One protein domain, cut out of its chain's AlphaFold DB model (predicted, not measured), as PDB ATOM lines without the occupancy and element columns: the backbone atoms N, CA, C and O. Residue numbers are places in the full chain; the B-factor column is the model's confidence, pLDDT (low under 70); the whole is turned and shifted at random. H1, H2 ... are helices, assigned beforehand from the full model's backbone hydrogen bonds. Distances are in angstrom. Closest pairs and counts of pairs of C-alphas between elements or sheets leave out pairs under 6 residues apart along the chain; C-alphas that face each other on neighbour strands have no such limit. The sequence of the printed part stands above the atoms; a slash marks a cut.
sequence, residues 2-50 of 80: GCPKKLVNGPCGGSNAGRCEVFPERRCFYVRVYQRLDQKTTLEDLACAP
ATOM      1  N   GLY A   2     290.628 324.821 249.328       84.31
ATOM      2  CA  GLY A   2     291.395 325.646 248.375       84.31
ATOM      3  C   GLY A   2     292.473 324.900 247.587       84.31
ATOM      4  O   GLY A   2     292.972 325.429 246.598       84.31
ATOM      5  N   CYS A   3     292.818 323.672 247.985       93.38
ATOM      6  CA  CYS A   3     293.657 322.777 247.193       93.38
ATOM      7  C   CYS A   3     292.779 321.986 246.200       93.38
ATOM      8  O   CYS A   3     291.783 321.403 246.640       93.38
ATOM      9  N   PRO A   4     293.136 321.894 244.904       93.38
ATOM     10  CA  PRO A   4     292.373 321.112 243.924       93.38
ATOM     11  C   PRO A   4     292.340 319.614 244.239       93.38
ATOM     12  O   PRO A   4     291.358 318.943 243.945       93.38
ATOM     13  N   LYS A   5     293.368 319.106 244.927       91.19
ATOM     14  CA  LYS A   5     293.429 317.721 245.416       91.19
ATOM     15  C   LYS A   5     292.584 317.475 246.670       91.19
ATOM     16  O   LYS A   5     292.572 316.366 247.186       91.19
ATOM     17  N   LYS A   6     291.907 318.507 247.190       89.81
ATOM     18  CA  LYS A   6     291.063 318.446 248.396       89.81
ATOM     19  C   LYS A   6     291.788 317.903 249.642       89.81
ATOM     20  O   LYS A   6     291.130 317.397 250.547       89.81
ATOM     21  N   LEU A   7     293.117 318.040 249.701       88.06
ATOM     22  CA  LEU A   7     293.897 317.710 250.893       88.06
ATOM     23  C   LEU A   7     293.561 318.679 252.028       88.06
ATOM     24  O   LEU A   7     293.389 319.879 251.791       88.06
ATOM     25  N   VAL A   8     293.466 318.123 253.235       84.25
ATOM     26  CA  VAL A   8     293.177 318.847 254.482       84.25
ATOM     27  C   VAL A   8     294.354 318.814 255.464       84.25
ATOM     28  O   VAL A   8     294.530 319.771 256.207       84.25
ATOM     29  N   ASN A   9     295.253 317.829 255.348       83.31
ATOM     30  CA  ASN A   9     296.331 317.579 256.316       83.31
ATOM     31  C   ASN A   9     297.707 318.145 255.925       83.31
ATOM     32  O   ASN A   9     298.684 317.891 256.615       83.31
ATOM     33  N   GLY A  10     297.824 318.876 254.817       85.56
ATOM     34  CA  GLY A  10     299.111 319.438 254.406       85.56
ATOM     35  C   GLY A  10     299.300 319.549 252.894       85.56
ATOM     36  O   GLY A  10     298.436 319.130 252.112       85.56
ATOM     37  N   PRO A  11     300.433 320.132 252.464       90.44
ATOM     38  CA  PRO A  11     300.779 320.249 251.053       90.44
ATOM     39  C   PRO A  11     300.900 318.875 250.382       90.44
ATOM     40  O   PRO A  11     301.369 317.912 250.975       90.44
ATOM     41  N   CYS A  12     300.547 318.797 249.097       92.12
ATOM     42  CA  CYS A  12     300.633 317.565 248.303       92.12
ATOM     43  C   CYS A  12     302.050 317.174 247.854       92.12
ATOM     44  O   CYS A  12     302.188 316.262 247.046       92.12
ATOM     45  N   GLY A  13     303.083 317.916 248.259       92.44
ATOM     46  CA  GLY A  13     304.462 317.744 247.786       92.44
ATOM     47  C   GLY A  13     304.741 318.275 246.373       92.44
ATOM     48  O   GLY A  13     305.825 318.781 246.130       92.44
ATOM     49  N   GLY A  14     303.776 318.255 245.451       94.56
ATOM     50  CA  GLY A  14     304.020 318.663 244.057       94.56
ATOM     51  C   GLY A  14     304.037 320.171 243.767       94.56
ATOM     52  O   GLY A  14     304.148 320.568 242.610       94.56
ATOM     53  N   SER A  15     303.927 321.051 244.769       94.31
ATOM     54  CA  SER A  15     304.043 322.496 244.515       94.31
ATOM     55  C   SER A  15     305.441 322.871 244.018       94.31
ATOM     56  O   SER A  15     306.423 322.524 244.667       94.31
ATOM     57  N   ASN A  16     305.530 323.659 242.946       95.94
ATOM     58  CA  ASN A  16     306.799 324.136 242.389       95.94
ATOM     59  C   ASN A  16     306.903 325.661 242.514       95.94
ATOM     60  O   ASN A  16     305.957 326.367 242.165       95.94
ATOM     61  N   ALA A  17     308.024 326.174 243.032       95.31
ATOM     62  CA  ALA A  17     308.256 327.608 243.250       95.31
ATOM     63  C   ALA A  17     307.062 328.328 243.927       95.31
ATOM     64  O   ALA A  17     306.665 329.434 243.554       95.31
ATOM     65  N   GLY A  18     306.426 327.658 244.896       94.31
ATOM     66  CA  GLY A  18     305.260 328.166 245.627       94.31
ATOM     67  C   GLY A  18     303.927 328.164 244.858       94.31
ATOM     68  O   GLY A  18     302.921 328.673 245.368       94.31
ATOM     69  N   ARG A  19     303.876 327.592 243.651       96.81
ATOM     70  CA  ARG A  19     302.684 327.489 242.790       96.81
ATOM     71  C   ARG A  19     302.047 326.104 242.866       96.81
ATOM     72  O   ARG A  19     302.678 325.137 243.289       96.81
ATOM     73  N   CYS A  20     300.763 326.021 242.528       96.56
ATOM     74  CA  CYS A  20     300.047 324.746 242.481       96.56
ATOM     75  C   CYS A  20     300.473 323.925 241.253       96.56
ATOM     76  O   CYS A  20     300.605 324.485 240.172       96.56
ATOM     77  N   GLU A  21     300.632 322.605 241.406       96.19
ATOM     78  CA  GLU A  21     300.969 321.711 240.283       96.19
ATOM     79  C   GLU A  21     299.849 321.611 239.236       96.19
ATOM     80  O   GLU A  21     300.124 321.492 238.050       96.19
ATOM     81  N   VAL A  22     298.586 321.673 239.678       96.31
ATOM     82  CA  VAL A  22     297.405 321.522 238.811       96.31
ATOM     83  C   VAL A  22     297.050 322.852 238.143       96.31
ATOM     84  O   VAL A  22     296.599 322.871 237.005       96.31
ATOM     85  N   PHE A  23     297.258 323.963 238.857       96.25
ATOM     86  CA  PHE A  23     296.928 325.323 238.417       96.25
ATOM     87  C   PHE A  23     298.134 326.258 238.616       96.25
ATOM     88  O   PHE A  23     298.195 326.972 239.629       96.25
ATOM     89  N   PRO A  24     299.119 326.246 237.696       95.88
ATOM     90  CA  PRO A  24     300.374 326.993 237.841       95.88
ATOM     91  C   PRO A  24     300.195 328.514 237.980       95.88
ATOM     92  O   PRO A  24     301.032 329.208 238.567       95.88
ATOM     93  N   GLU A  25     299.082 329.055 237.491       95.94
ATOM     94  CA  GLU A  25     298.737 330.470 237.601       95.94
ATOM     95  C   GLU A  25     298.422 330.901 239.046       95.94
ATOM     96  O   GLU A  25     298.468 332.089 239.367       95.94
ATOM     97  N   ARG A  26     298.170 329.946 239.955       94.50
ATOM     98  CA  ARG A  26     297.761 330.202 241.343       94.50
ATOM     99  C   ARG A  26     298.852 329.794 242.332       94.50
ATOM    100  O   ARG A  26     299.513 328.765 242.184       94.50
ATOM    101  N   ARG A  27     298.992 330.562 243.419       95.81
ATOM    102  CA  ARG A  27     299.813 330.143 244.570       95.81
ATOM    103  C   ARG A  27     299.251 328.860 245.185       95.81
ATOM    104  O   ARG A  27     298.034 328.730 245.339       95.81
ATOM    105  N   CYS A  28     300.140 327.951 245.584       95.88
ATOM    106  CA  CYS A  28     299.780 326.751 246.332       95.88
ATOM    107  C   CYS A  28     298.953 327.134 247.570       95.88
ATOM    108  O   CYS A  28     299.288 328.076 248.290       95.88
ATOM    109  N   PHE A  29     297.863 326.405 247.822       95.19
ATOM    110  CA  PHE A  29     296.969 326.697 248.942       95.19
ATOM    111  C   PHE A  29     297.713 326.698 250.282       95.19
ATOM    112  O   PHE A  29     297.571 327.647 251.044       95.19
ATOM    113  N   TYR A  30     298.565 325.702 250.529       91.88
ATOM    114  CA  TYR A  30     299.317 325.592 251.781       91.88
ATOM    115  C   TYR A  30     300.414 326.648 251.925       91.88
ATOM    116  O   TYR A  30     300.657 327.111 253.031       91.88
ATOM    117  N   VAL A  31     300.988 327.131 250.819       93.25
ATOM    118  CA  VAL A  31     301.878 328.305 250.851       93.25
ATOM    119  C   VAL A  31     301.106 329.550 251.288       93.25
ATOM    120  O   VAL A  31     301.592 330.325 252.100       93.25
ATOM    121  N   ARG A  32     299.873 329.733 250.797       92.69
ATOM    122  CA  ARG A  32     299.010 330.845 251.232       92.69
ATOM    123  C   ARG A  32     298.588 330.719 252.692       92.69
ATOM    124  O   ARG A  32     298.430 331.743 253.344       92.69
ATOM    125  N   VAL A  33     298.347 329.499 253.176       90.69
ATOM    126  CA  VAL A  33     298.053 329.240 254.593       90.69
ATOM    127  C   VAL A  33     299.263 329.622 255.437       90.69
ATOM    128  O   VAL A  33     299.112 330.444 256.330       90.69
ATOM    129  N   TYR A  34     300.453 329.133 255.083       89.31
ATOM    130  CA  TYR A  34     301.698 329.460 255.777       89.31
ATOM    131  C   TYR A  34     301.960 330.974 255.828       89.31
ATOM    132  O   TYR A  34     302.250 331.524 256.880       89.31
ATOM    133  N   GLN A  35     301.757 331.681 254.712       90.31
ATOM    134  CA  GLN A  35     301.923 333.141 254.634       90.31
ATOM    135  C   GLN A  35     300.927 333.950 255.485       90.31
ATOM    136  O   GLN A  35     301.121 335.151 255.647       90.31
ATOM    137  N   ARG A  36     299.838 333.337 255.964       90.12
ATOM    138  CA  ARG A  36     298.834 333.986 256.823       90.12
ATOM    139  C   ARG A  36     299.061 333.737 258.309       90.12
ATOM    140  O   ARG A  36     298.316 334.298 259.106       90.12
ATOM    141  N   LEU A  37     300.001 332.866 258.661       87.56
ATOM    142  CA  LEU A  37     300.286 332.552 260.052       87.56
ATOM    143  C   LEU A  37     300.823 333.788 260.780       87.56
ATOM    144  O   LEU A  37     301.425 334.673 260.166       87.56
ATOM    145  N   ASP A  38     300.588 333.837 262.091       85.94
ATOM    146  CA  ASP A  38     301.227 334.825 262.957       85.94
ATOM    147  C   ASP A  38     302.750 334.632 262.881       85.94
ATOM    148  O   ASP A  38     303.236 333.509 262.747       85.94
ATOM    149  N   GLN A  39     303.516 335.719 262.978       85.44
ATOM    150  CA  GLN A  39     304.982 335.659 262.959       85.44
ATOM    151  C   GLN A  39     305.562 334.788 264.082       85.44
ATOM    152  O   GLN A  39     306.696 334.330 263.977       85.44
ATOM    153  N   LYS A  40     304.798 334.567 265.155       88.44
ATOM    154  CA  LYS A  40     305.168 333.709 266.281       88.44
ATOM    155  C   LYS A  40     304.912 332.225 266.027       88.44
ATOM    156  O   LYS A  40     305.398 331.417 266.807       88.44
ATOM    157  N   THR A  41     304.146 331.861 264.995       86.50
ATOM    158  CA  THR A  41     303.871 330.456 264.680       86.50
ATOM    159  C   THR A  41     305.122 329.798 264.108       86.50
ATOM    160  O   THR A  41     305.631 330.199 263.060       86.50
ATOM    161  N   THR A  42     305.599 328.764 264.789       86.25
ATOM    162  CA  THR A  42     306.757 327.963 264.383       86.25
ATOM    163  C   THR A  42     306.341 326.777 263.511       86.25
ATOM    164  O   THR A  42     305.159 326.442 263.401       86.25
ATOM    165  N   LEU A  43     307.308 326.126 262.860       81.44
ATOM    166  CA  LEU A  43     307.034 324.892 262.114       81.44
ATOM    167  C   LEU A  43     306.652 323.749 263.060       81.44
ATOM    168  O   LEU A  43     305.817 322.918 262.708       81.44
ATOM    169  N   GLU A  44     307.220 323.739 264.262       84.50
ATOM    170  CA  GLU A  44     306.890 322.809 265.334       84.50
ATOM    171  C   GLU A  44     305.423 322.952 265.755       84.50
ATOM    172  O   GLU A  44     304.733 321.943 265.871       84.50
ATOM    173  N   ASP A  45     304.904 324.178 265.878       83.94
ATOM    174  CA  ASP A  45     303.482 324.410 266.185       83.94
ATOM    175  C   ASP A  45     302.557 323.811 265.112       83.94
ATOM    176  O   ASP A  45     301.481 323.293 265.419       83.94
ATOM    177  N   LEU A  46     302.983 323.848 263.844       79.62
ATOM    178  CA  LEU A  46     302.237 323.264 262.728       79.62
ATOM    179  C   LEU A  46     302.321 321.736 262.702       79.62
ATOM    180  O   LEU A  46     301.361 321.082 262.299       79.62
ATOM    181  N   ALA A  47     303.463 321.172 263.101       77.56
ATOM    182  CA  ALA A  47     303.696 319.731 263.127       77.56
ATOM    183  C   ALA A  47     303.049 319.044 264.343       77.56
ATOM    184  O   ALA A  47     302.668 317.879 264.253       77.56
ATOM    185  N   CYS A  48     302.906 319.764 265.458       70.00
ATOM    186  CA  CYS A  48     302.356 319.261 266.719       70.00
ATOM    187  C   CYS A  48     300.826 319.391 266.834       70.00
ATOM    188  O   CYS A  48     300.249 318.927 267.819       70.00
ATOM    189  N   ALA A  49     300.158 320.020 265.861       68.00
ATOM    190  CA  ALA A  49     298.699 320.113 265.814       68.00
ATOM    191  C   ALA A  49     298.046 318.712 265.790       68.00
ATOM    192  O   ALA A  49     298.644 317.767 265.264       68.00
ATOM    193  N   PRO A  50     296.823 318.542 266.339       71.25
ATOM    194  CA  PRO A  50     296.183 317.234 266.414       71.25
ATOM    195  C   PRO A  50     296.097 316.593 265.028       71.25
ATOM    196  O   PRO A  50     295.701 317.237 264.054       71.25
TER     197      PRO A  50
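What this domain is: This is residues 2 to 50 of the 80 residues of the protein "Methylenetetrahydrofolate reductase" of Desulfobulbaceae bacterium (UniProt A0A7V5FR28). This domain has little regular structure: a long looping stretch, residues 2 to 28, fills one end of the long axis, the short helix H1 lies near the middle, and a link leads to the second short helix, H2, at the other end. The 49 printed residues hold two named helices, H1 then H2, and no named strand; the class is all helix, with 11 residues in named elements. The whole is only just compact, close to loose, with a radius of gyration of the C-alphas of 11.4 A and spans of 30 by 21 by 15 A.

How they stand to each other: H1, residues 29 to 34, and H2, residues 43 to 47, are apart. A short link of 8 residues joins them. In H1 and H2 every O i to N i+4 pair is within hydrogen-bond range.

Where its parts are: H1 is 8.8 A long from C-alpha 29 at (296.969, 326.697, 248.942) to C-alpha 34. H2 is 6.2 A long and ends with C-alpha 47 at (303.696, 319.731, 263.127).

The domain as a whole: The C-alphas of Glu 25 and Pro 50 are the two farthest apart, 31.8 A. The printed part has no cut. The mean pLDDT of the printed part is 89.2, and residue 49 is under 70.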